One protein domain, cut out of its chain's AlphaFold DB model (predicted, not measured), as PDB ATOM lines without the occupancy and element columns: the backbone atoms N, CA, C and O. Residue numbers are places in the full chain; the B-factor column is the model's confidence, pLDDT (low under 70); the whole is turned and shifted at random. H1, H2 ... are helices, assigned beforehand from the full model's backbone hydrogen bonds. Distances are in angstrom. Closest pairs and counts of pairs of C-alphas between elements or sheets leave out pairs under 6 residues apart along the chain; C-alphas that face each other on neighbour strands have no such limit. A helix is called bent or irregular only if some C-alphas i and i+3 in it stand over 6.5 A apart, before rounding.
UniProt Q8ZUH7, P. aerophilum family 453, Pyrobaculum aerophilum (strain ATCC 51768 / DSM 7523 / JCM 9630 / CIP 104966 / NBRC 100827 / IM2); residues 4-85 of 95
ATOM      1  N   THR A   4     163.812 148.506 163.297       95.50
ATOM      2  CA  THR A   4     163.902 147.112 162.833       95.50
ATOM      3  C   THR A   4     165.246 146.501 163.245       95.50
ATOM      4  O   THR A   4     166.167 147.236 163.612       95.50
ATOM      5  N   SER A   5     165.417 145.180 163.118       96.62
ATOM      6  CA  SER A   5     166.722 144.528 163.323       96.62
ATOM      7  C   SER A   5     167.824 145.170 162.473       96.62
ATOM      8  O   SER A   5     168.883 145.507 162.996       96.62
ATOM      9  N   ASP A   6     167.541 145.466 161.201       95.94
ATOM     10  CA  ASP A   6     168.484 146.142 160.301       95.94
ATOM     11  C   ASP A   6     168.875 147.536 160.795       95.94
ATOM     12  O   ASP A   6     170.033 147.931 160.687       95.94
ATOM     13  N   SER A   7     167.932 148.299 161.357       95.81
ATOM     14  CA  SER A   7     168.240 149.614 161.933       95.81
ATOM     15  C   SER A   7     169.159 149.508 163.156       95.81
ATOM     16  O   SER A   7     170.060 150.327 163.309       95.81
ATOM     17  N   VAL A   8     168.991 148.467 163.984       97.31
ATOM     18  CA  VAL A   8     169.848 148.202 165.151       97.31
ATOM     19  C   VAL A   8     171.252 147.792 164.712       97.31
ATOM     20  O   VAL A   8     172.234 148.248 165.298       97.31
ATOM     21  N   LEU A   9     171.362 146.978 163.661       97.50
ATOM     22  CA  LEU A   9     172.644 146.603 163.065       97.50
ATOM     23  C   LEU A   9     173.360 147.813 162.453       97.50
ATOM     24  O   LEU A   9     174.527 148.035 162.762       97.50
ATOM     25  N   LYS A  10     172.657 148.645 161.674       97.06
ATOM     26  CA  LYS A  10     173.214 149.888 161.107       97.06
ATOM     27  C   LYS A  10     173.667 150.862 162.188       97.06
ATOM     28  O   LYS A  10     174.752 151.426 162.094       97.06
ATOM     29  N   PHE A  11     172.870 151.028 163.243       97.06
ATOM     30  CA  PHE A  11     173.285 151.797 164.412       97.06
ATOM     31  C   PHE A  11     174.587 151.241 164.991       97.06
ATOM     32  O   PHE A  11     175.544 151.989 165.162       97.06
ATOM     33  N   TYR A  12     174.650 149.931 165.243       97.62
ATOM     34  CA  TYR A  12     175.842 149.290 165.788       97.62
ATOM     35  C   TYR A  12     177.073 149.489 164.897       97.62
ATOM     36  O   TYR A  12     178.165 149.720 165.409       97.62
ATOM     37  N   GLU A  13     176.915 149.455 163.574       96.50
ATOM     38  CA  GLU A  13     177.976 149.744 162.606       96.50
ATOM     39  C   GLU A  13     178.482 151.192 162.670       96.50
ATOM     40  O   GLU A  13     179.680 151.410 162.492       96.50
ATOM     41  N   GLU A  14     177.623 152.156 162.997       96.88
ATOM     42  CA  GLU A  14     177.978 153.575 163.134       96.88
ATOM     43  C   GLU A  14     178.542 153.938 164.529       96.88
ATOM     44  O   GLU A  14     179.021 155.054 164.716       96.88
ATOM     45  N   ILE A  15     178.530 153.021 165.510       95.50
ATOM     46  CA  ILE A  15     179.161 153.244 166.824       95.50
ATOM     47  C   ILE A  15     180.693 153.298 166.699       95.50
ATOM     48  O   ILE A  15     181.305 152.482 165.998       95.50
ATOM     49  N   ASP A  16     181.307 154.196 167.478       94.50
ATOM     50  CA  ASP A  16     182.756 154.339 167.611       94.50
ATOM     51  C   ASP A  16     183.468 153.006 167.891       94.50
ATOM     52  O   ASP A  16     183.048 152.188 168.722       94.50
ATOM     53  N   ALA A  17     184.608 152.808 167.224       94.75
ATOM     54  CA  ALA A  17     185.359 151.555 167.265       94.75
ATOM     55  C   ALA A  17     185.682 151.044 168.688       94.75
ATOM     56  O   ALA A  17     185.506 149.844 168.917       94.75
ATOM     57  N   PRO A  18     186.079 151.883 169.673       95.75
ATOM     58  CA  PRO A  18     186.353 151.408 171.031       95.75
ATOM     59  C   PRO A  18     185.129 150.800 171.730       95.75
ATOM     60  O   PRO A  18     185.231 149.738 172.347       95.75
ATOM     61  N   LEU A  19     183.956 151.432 171.606       94.44
ATOM     62  CA  LEU A  19     182.723 150.929 172.214       94.44
ATOM     63  C   LEU A  19     182.257 149.646 171.516       94.44
ATOM     64  O   LEU A  19     181.902 148.674 172.183       94.44
ATOM     65  N   LYS A  20     182.339 149.600 170.183       96.06
ATOM     66  CA  LYS A  20     182.046 148.392 169.402       96.06
ATOM     67  C   LYS A  20     182.931 147.214 169.824       96.06
ATOM     68  O   LYS A  20     182.433 146.106 170.020       96.06
ATOM     69  N   LEU A  21     184.228 147.455 170.021       96.69
ATOM     70  CA  LEU A  21     185.182 146.435 170.457       96.69
ATOM     71  C   LEU A  21     184.869 145.926 171.873       96.69
ATOM     72  O   LEU A  21     184.856 144.717 172.106       96.69
ATOM     73  N   LEU A  22     184.552 146.833 172.805       96.94
ATOM     74  CA  LEU A  22     184.123 146.476 174.159       96.94
ATOM     75  C   LEU A  22     182.876 145.581 174.139       96.94
ATOM     76  O   LEU A  22     182.862 144.535 174.793       96.94
ATOM     77  N   ILE A  23     181.843 145.976 173.387       97.94
ATOM     78  CA  ILE A  23     180.599 145.209 173.246       97.94
ATOM     79  C   ILE A  23     180.902 143.823 172.669       97.94
ATOM     80  O   ILE A  23     180.479 142.817 173.243       97.94
ATOM     81  N   HIS A  24     181.687 143.758 171.590       97.94
ATOM     82  CA  HIS A  24     182.073 142.503 170.949       97.94
ATOM     83  C   HIS A  24     182.741 141.533 171.932       97.94
ATOM     84  O   HIS A  24     182.277 140.401 172.086       97.94
ATOM     85  N   TYR A  25     183.788 141.971 172.641       98.25
ATOM     86  CA  TYR A  25     184.509 141.103 173.575       98.25
ATOM     87  C   TYR A  25     183.638 140.637 174.738       98.25
ATOM     88  O   TYR A  25     183.696 139.471 175.125       98.25
ATOM     89  N   ARG A  26     182.809 141.522 175.296       98.44
ATOM     90  CA  ARG A  26     181.955 141.191 176.444       98.44
ATOM     91  C   ARG A  26     180.853 140.207 176.069       98.44
ATOM     92  O   ARG A  26     180.595 139.276 176.830       98.44
ATOM     93  N   LEU A  27     180.242 140.363 174.895       98.44
ATOM     94  CA  LEU A  27     179.238 139.423 174.394       98.44
ATOM     95  C   LEU A  27     179.857 138.068 174.039       98.44
ATOM     96  O   LEU A  27     179.335 137.041 174.478       98.44
ATOM     97  N   LYS A  28     181.012 138.049 173.354       98.31
ATOM     98  CA  LYS A  28     181.728 136.799 173.064       98.31
ATOM     99  C   LYS A  28     182.141 136.072 174.342       98.31
ATOM    100  O   LYS A  28     181.889 134.879 174.448       98.31
ATOM    101  N   ALA A  29     182.674 136.777 175.341       98.38
ATOM    102  CA  ALA A  29     183.047 136.171 176.619       98.38
ATOM    103  C   ALA A  29     181.842 135.632 177.409       98.38
ATOM    104  O   ALA A  29     181.948 134.602 178.070       98.38
ATOM    105  N   LYS A  30     180.690 136.317 177.367       98.38
ATOM    106  CA  LYS A  30     179.505 135.941 178.154       98.38
ATOM    107  C   LYS A  30     178.645 134.864 177.493       98.38
ATOM    108  O   LYS A  30     178.063 134.048 178.205       98.38
ATOM    109  N   PHE A  31     178.519 134.897 176.168       97.81
ATOM    110  CA  PHE A  31     177.544 134.103 175.416       97.81
ATOM    111  C   PHE A  31     178.147 133.299 174.261       97.81
ATOM    112  O   PHE A  31     177.427 132.524 173.641       97.81
ATOM    113  N   GLY A  32     179.421 133.505 173.912       98.25
ATOM    114  CA  GLY A  32     180.014 132.946 172.691       98.25
ATOM    115  C   GLY A  32     179.523 133.609 171.396       98.25
ATOM    116  O   GLY A  32     179.945 133.214 170.309       98.25
ATOM    117  N   LYS A  33     178.685 134.653 171.486       98.19
ATOM    118  CA  LYS A  33     178.012 135.304 170.349       98.19
ATOM    119  C   LYS A  33     178.458 136.753 170.149       98.19
ATOM    120  O   LYS A  33     178.823 137.444 171.095       98.19
ATOM    121  N   THR A  34     178.459 137.192 168.898       98.06
ATOM    122  CA  THR A  34     178.607 138.585 168.474       98.06
ATOM    123  C   THR A  34     177.305 139.344 168.703       98.06
ATOM    124  O   THR A  34     176.246 138.752 168.905       98.06
ATOM    125  N   PHE A  35     177.374 140.673 168.629       98.06
ATOM    126  CA  PHE A  35     176.178 141.507 168.629       98.06
ATOM    127  C   PHE A  35     175.248 141.168 167.453       98.06
ATOM    128  O   PHE A  35     174.047 141.023 167.650       98.06
ATOM    129  N   GLN A  36     175.811 140.970 166.257       97.88
ATOM    130  CA  GLN A  36     175.059 140.630 165.051       97.88
ATOM    131  C   GLN A  36     174.294 139.311 165.205       97.88
ATOM    132  O   GLN A  36     173.096 139.283 164.950       97.88
ATOM    133  N   GLU A  37     174.953 138.255 165.697       98.19
ATOM    134  CA  GLU A  37     174.307 136.960 165.971       98.19
ATOM    135  C   GLU A  37     173.123 137.117 166.938       98.19
ATOM    136  O   GLU A  37     172.052 136.574 166.691       98.19
ATOM    137  N   ILE A  38     173.273 137.915 168.001       98.19
ATOM    138  CA  ILE A  38     172.200 138.147 168.981       98.19
ATOM    139  C   ILE A  38     171.005 138.872 168.352       98.19
ATOM    140  O   ILE A  38     169.868 138.472 168.587       98.19
ATOM    141  N   VAL A  39     171.245 139.914 167.548       97.88
ATOM    142  CA  VAL A  39     170.171 140.663 166.868       97.88
ATOM    143  C   VAL A  39     169.453 139.800 165.827       97.88
ATOM    144  O   VAL A  39     168.235 139.907 165.692       97.88
ATOM    145  N   SER A  40     170.188 138.965 165.088       97.00
ATOM    146  CA  SER A  40     169.618 138.074 164.072       97.00
ATOM    147  C   SER A  40     168.803 136.926 164.667       97.00
ATOM    148  O   SER A  40     167.833 136.501 164.048       97.00
ATOM    149  N   GLU A  41     169.183 136.422 165.843       96.94
ATOM    150  CA  GLU A  41     168.436 135.374 166.544       96.94
ATOM    151  C   GLU A  41     167.144 135.901 167.174       96.94
ATOM    152  O   GLU A  41     166.078 135.330 166.954       96.94
ATOM    153  N   ASP A  42     167.239 136.969 167.971       95.81
ATOM    154  CA  ASP A  42     166.079 137.628 168.572       95.81
ATOM    155  C   ASP A  42     166.415 139.078 168.973       95.81
ATOM    156  O   ASP A  42     167.084 139.305 169.994       95.81
ATOM    157  N   PRO A  43     165.918 140.089 168.235       94.25
ATOM    158  CA  PRO A  43     166.165 141.491 168.564       94.25
ATOM    159  C   PRO A  43     165.576 141.905 169.926       94.25
ATOM    160  O   PRO A  43     166.122 142.807 170.566       94.25
ATOM    161  N   HIS A  44     164.546 141.213 170.431       95.56
ATOM    162  CA  HIS A  44     163.955 141.486 171.747       95.56
ATOM    163  C   HIS A  44     164.830 140.996 172.904       95.56
ATOM    164  O   HIS A  44     164.580 141.319 174.061       95.56
ATOM    165  N   ASN A  45     165.889 140.234 172.634       95.75
ATOM    166  CA  ASN A  45     166.823 139.797 173.665       95.75
ATOM    167  C   ASN A  45     168.045 140.726 173.793       95.75
ATOM    168  O   ASN A  45     168.869 140.542 174.694       95.75
ATOM    169  N   VAL A  46     168.179 141.739 172.929       97.88
ATOM    170  CA  VAL A  46     169.357 142.621 172.880       97.88
ATOM    171  C   VAL A  46     169.581 143.339 174.208       97.88
ATOM    172  O   VAL A  46     170.691 143.286 174.743       97.88
ATOM    173  N   TYR A  47     168.548 143.952 174.798       98.25
ATOM    174  CA  TYR A  47     168.705 144.669 176.068       98.25
ATOM    175  C   TYR A  47     169.162 143.735 177.195       98.25
ATOM    176  O   TYR A  47     170.074 144.055 177.964       98.25
ATOM    177  N   LYS A  48     168.572 142.538 177.271       97.75
ATOM    178  CA  LYS A  48     168.913 141.518 178.269       97.75
ATOM    179  C   LYS A  48     170.334 140.989 178.079       97.75
ATOM    180  O   LYS A  48     171.049 140.803 179.067       97.75
ATOM    181  N   ALA A  49     170.758 140.758 176.838       98.25
ATOM    182  CA  ALA A  49     172.115 140.333 176.523       98.25
ATOM    183  C   ALA A  49     173.142 141.402 176.922       98.25
ATOM    184  O   ALA A  49     174.082 141.104 177.664       98.25
ATOM    185  N   LEU A  50     172.920 142.657 176.521       98.38
ATOM    186  CA  LEU A  50     173.779 143.781 176.894       98.38
ATOM    187  C   LEU A  50     173.826 143.969 178.412       98.38
ATOM    188  O   LEU A  50     174.912 144.066 178.975       98.38
ATOM    189  N   SER A  51     172.684 143.910 179.101       98.38
ATOM    190  CA  SER A  51     172.616 144.046 180.564       98.38
ATOM    191  C   SER A  51     173.448 142.983 181.280       98.38
ATOM    192  O   SER A  51     174.155 143.279 182.239       98.38
ATOM    193  N   LYS A  52     173.409 141.737 180.796       98.31
ATOM    194  CA  LYS A  52     174.172 140.618 181.369       98.31
ATOM    195  C   LYS A  52     175.666 140.653 181.039       98.31
ATOM    196  O   LYS A  52     176.444 140.063 181.790       98.31
ATOM    197  N   ALA A  53     176.060 141.255 179.918       98.38
ATOM    198  CA  ALA A  53     177.451 141.299 179.467       98.38
ATOM    199  C   ALA A  53     178.192 142.568 179.919       98.38
ATOM    200  O   ALA A  53     179.388 142.512 180.201       98.38
ATOM    201  N   LEU A  54     177.487 143.699 179.987       97.62
ATOM    202  CA  LEU A  54     178.043 145.035 180.226       97.62
ATOM    203  C   LEU A  54     177.545 145.675 181.527       97.62
ATOM    204  O   LEU A  54     178.118 146.674 181.956       97.62
ATOM    205  N   GLY A  55     176.499 145.126 182.147       97.94
ATOM    206  CA  GLY A  55     175.784 145.748 183.259       97.94
ATOM    207  C   GLY A  55     174.626 146.636 182.791       97.94
ATOM    208  O   GLY A  55     174.621 147.146 181.670       97.94
ATOM    209  N   VAL A  56     173.642 146.831 183.675       97.62
ATOM    210  CA  VAL A  56     172.391 147.561 183.385       97.62
ATOM    211  C   VAL A  56     172.660 148.988 182.907       97.62
ATOM    212  O   VAL A  56     172.114 149.400 181.893       97.62
ATOM    213  N   HIS A  57     173.560 149.720 183.570       97.19
ATOM    214  CA  HIS A  57     173.872 151.106 183.201       97.19
ATOM    215  C   HIS A  57     174.368 151.242 181.750       97.19
ATOM    216  O   HIS A  57     173.942 152.135 181.024       97.19
ATOM    217  N   ASN A  58     175.215 150.315 181.296       96.31
ATOM    218  CA  ASN A  58     175.733 150.326 179.928       96.31
ATOM    219  C   ASN A  58     174.681 149.886 178.901       96.31
ATOM    220  O   ASN A  58     174.681 150.378 177.774       96.31
ATOM    221  N   ALA A  59     173.773 148.981 179.276       97.94
ATOM    222  CA  ALA A  59     172.646 148.608 178.423       97.94
ATOM    223  C   ALA A  59     171.656 149.771 178.243       97.94
ATOM    224  O   ALA A  59     171.195 150.011 177.130       97.94
ATOM    225  N   GLU A  60     171.388 150.530 179.309       98.00
ATOM    226  CA  GLU A  60     170.592 151.761 179.247       98.00
ATOM    227  C   GLU A  60     171.257 152.813 178.360       98.00
ATOM    228  O   GLU A  60     170.597 153.391 177.497       98.00
ATOM    229  N   LEU A  61     172.569 153.032 178.509       97.38
ATOM    230  CA  LEU A  61     173.304 153.960 177.648       97.38
ATOM    231  C   LEU A  61     173.181 153.565 176.169       97.38
ATOM    232  O   LEU A  61     172.846 154.408 175.341       97.38
ATOM    233  N   PHE A  62     173.391 152.286 175.842       97.56
ATOM    234  CA  PHE A  62     173.242 151.777 174.477       97.56
ATOM    235  C   PHE A  62     171.840 152.046 173.915       97.56
ATOM    236  O   PHE A  62     171.700 152.511 172.784       97.56
ATOM    237  N   LEU A  63     170.802 151.793 174.714       97.88
ATOM    238  CA  LEU A  63     169.411 152.028 174.336       97.88
ATOM    239  C   LEU A  63     169.149 153.509 174.026       97.88
ATOM    240  O   LEU A  63     168.552 153.825 172.996       97.88
ATOM    241  N   HIS A  64     169.637 154.423 174.866       97.88
ATOM    242  CA  HIS A  64     169.488 155.864 174.641       97.88
ATOM    243  C   HIS A  64     170.302 156.348 173.435       97.88
ATOM    244  O   HIS A  64     169.847 157.217 172.690       97.88
ATOM    245  N   MET A  65     171.484 155.771 173.195       97.94
ATOM    246  CA  MET A  65     172.263 156.039 171.985       97.94
ATOM    247  C   MET A  65     171.505 155.610 170.723       97.94
ATOM    248  O   MET A  65     171.447 156.393 169.775       97.94
ATOM    249  N   LEU A  66     170.876 154.428 170.725       97.75
ATOM    250  CA  LEU A  66     170.035 153.965 169.616       97.75
ATOM    251  C   LEU A  66     168.840 154.898 169.399       97.75
ATOM    252  O   LEU A  66     168.582 155.307 168.271       97.75
ATOM    253  N   TYR A  67     168.128 155.266 170.466       97.69
ATOM    254  CA  TYR A  67     166.998 156.193 170.382       97.69
ATOM    255  C   TYR A  67     167.410 157.529 169.746       97.69
ATOM    256  O   TYR A  67     166.813 157.968 168.764       97.69
ATOM    257  N   ASN A  68     168.497 158.130 170.231       97.12
ATOM    258  CA  ASN A  68     169.023 159.376 169.677       97.12
ATOM    259  C   ASN A  68     169.485 159.223 168.221       97.12
ATOM    260  O   ASN A  68     169.331 160.146 167.420       97.12
ATOM    261  N   TRP A  69     170.054 158.071 167.864       97.19
ATOM    262  CA  TRP A  69     170.435 157.767 166.488       97.19
ATOM    263  C   TRP A  69     169.213 157.684 165.565       97.19
ATOM    264  O   TRP A  69     169.230 158.278 164.490       97.19
ATOM    265  N   LEU A  70     168.124 157.042 166.001       96.62
ATOM    266  CA  LEU A  70     166.871 156.970 165.241       96.62
ATOM    267  C   LEU A  70     166.295 158.367 164.986       96.62
ATOM    268  O   LEU A  70     165.982 158.698 163.840       96.62
ATOM    269  N   LEU A  71     166.244 159.222 166.014       95.62
ATOM    270  CA  LEU A  71     165.784 160.606 165.864       95.62
ATOM    271  C   LEU A  71     166.609 161.374 164.819       95.62
ATOM    272  O   LEU A  71     166.045 162.053 163.963       95.62
ATOM    273  N   LYS A  72     167.939 161.207 164.817       95.44
ATOM    274  CA  LYS A  72     168.837 161.823 163.819       95.44
ATOM    275  C   LYS A  72     168.592 161.332 162.389       95.44
ATOM    276  O   LYS A  72     168.913 162.048 161.447       95.44
ATOM    277  N   LYS A  73     168.033 160.133 162.205       94.56
ATOM    278  CA  LYS A  73     167.659 159.583 160.890       94.56
ATOM    279  C   LYS A  73     166.209 159.924 160.500       94.56
ATOM    280  O   LYS A  73     165.657 159.275 159.617       94.56
ATOM    281  N   ASN A  74     165.594 160.925 161.144       90.94
ATOM    282  CA  ASN A  74     164.194 161.332 160.951       90.94
ATOM    283  C   ASN A  74     163.177 160.199 161.204       90.94
ATOM    284  O   ASN A  74     162.077 160.196 160.652       90.94
ATOM    285  N   CYS A  75     163.535 159.227 162.047       91.19
ATOM    286  CA  CYS A  75     162.611 158.204 162.523       91.19
ATOM    287  C   CYS A  75     161.825 158.761 163.714       91.19
ATOM    288  O   CYS A  75     162.345 158.834 164.828       91.19
ATOM    289  N   ALA A  76     160.571 159.149 163.482       85.38
ATOM    290  CA  ALA A  76     159.657 159.511 164.559       85.38
ATOM    291  C   ALA A  76     159.295 158.249 165.362       85.38
ATOM    292  O   ALA A  76     158.529 157.402 164.903       85.38
ATOM    293  N   THR A  77     159.886 158.108 166.546       90.88
ATOM    294  CA  THR A  77     159.598 157.037 167.505       90.88
ATOM    295  C   THR A  77     159.631 157.602 168.918       90.88
ATOM    296  O   THR A  77     160.310 158.591 169.180       90.88
ATOM    297  N   GLU A  78     158.931 156.954 169.841       94.00
ATOM    298  CA  GLU A  78     159.059 157.215 171.275       94.00
ATOM    299  C   GLU A  78     160.080 156.258 171.893       94.00
ATOM    300  O   GLU A  78     160.239 155.122 171.430       94.00
ATOM    301  N   LEU A  79     160.734 156.695 172.973       95.12
ATOM    302  CA  LEU A  79     161.694 155.877 173.718       95.12
ATOM    303  C   LEU A  79     161.079 154.537 174.145       95.12
ATOM    304  O   LEU A  79     161.698 153.493 173.959       95.12
ATOM    305  N   LYS A  80     159.824 154.554 174.606       95.00
ATOM    306  CA  LYS A  80     159.072 153.363 175.027       95.00
ATOM    307  C   LYS A  80     159.032 152.267 173.954       95.00
ATOM    308  O   LYS A  80     159.144 151.089 174.279       95.00
ATOM    309  N   TYR A  81     158.917 152.629 172.675       94.38
ATOM    310  CA  TYR A  81     158.924 151.640 171.591       94.38
ATOM    311  C   TYR A  81     160.303 151.006 171.397       94.38
ATOM    312  O   TYR A  81     160.384 149.817 171.102       94.38
ATOM    313  N   VAL A  82     161.383 151.763 171.617       96.31
ATOM    314  CA  VAL A  82     162.751 151.221 171.619       96.31
ATOM    315  C   VAL A  82     162.939 150.255 172.789       96.31
ATOM    316  O   VAL A  82     163.486 149.169 172.612       96.31
ATOM    317  N   GLU A  83     162.431 150.612 173.970       96.50
ATOM    318  CA  GLU A  83     162.461 149.748 175.152       96.50
ATOM    319  C   GLU A  83     161.696 148.439 174.941       96.50
ATOM    320  O   GLU A  83     162.203 147.377 175.298       96.50
ATOM    321  N   MET A  84     160.506 148.495 174.338       95.62
ATOM    322  CA  MET A  84     159.727 147.301 173.997       95.62
ATOM    323  C   MET A  84     160.445 146.441 172.957       95.62
ATOM    324  O   MET A  84     160.580 145.234 173.141       95.62
ATOM    325  N   PHE A  85     160.939 147.058 171.881       96.12
ATOM    326  CA  PHE A  85     161.585 146.347 170.779       96.12
ATOM    327  C   PHE A  85     162.861 145.626 171.213       96.12
ATOM    328  O   PHE A  85     163.087 144.498 170.799       96.12
TER     329      PHE A  85
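What this domain is: This is residues 4 to 85 of the 95 residues of the protein "P. aerophilum family 453" of Pyrobaculum aerophilum (strain ATCC 51768 / DSM 7523 / JCM 9630 / CIP 104966 / NBRC 100827 / IM2) (UniProt Q8ZUH7). H1, H3, H4 and H5 form a rough ring of crossed helices, with H2 at one end and H6 at the other. The printed part has 82 residues, with six named helices, H1 to H6 in chain order, and no named strand: all helix. It is compact, with a radius of gyration of the C-alphas of 11.9 A, and spans 35 by 24 by 23 A.

Where its parts are: H1, residues 5 to 14, begins at C-alpha 5 (166.722, 144.528, 163.323). H2, residues 17 to 31, measures 20.8 A from first to last C-alpha. H3 is residues 35 to 41 and H4 43 to 54. H5, residues 56 to 72, measures 24.5 A. H6, residues 79 to 85, ends at C-alpha 85 (161.585, 146.347, 170.779).

How they stand to each other: H4, the hub, touches H2, H3, H5 and H6. With residues 49 to 54 alone it touches H2, about perpendicular at 87 degrees; the closest C-alphas, Arg 26 and Ala 53, are 5.4 A apart. H1 and H3 touch at a shallow tilt of 5 degrees, opposite ways, closest at the C-alphas of Ser 5 and Val 39, 6.3 A. H4 is irregular: C-alphas 44 and 47 are 7.2 A apart. Every O i to N i+4 pair is within hydrogen-bond range in H1, H2, H3, H5 and H6, and 6 of 8 in H4.

The domain as a whole: The C-alphas farthest apart, Ala 29 and Ala 76, are 35.2 A apart. The printed part has no cut, no link is long, and no printed residue is under 70 in pLDDT.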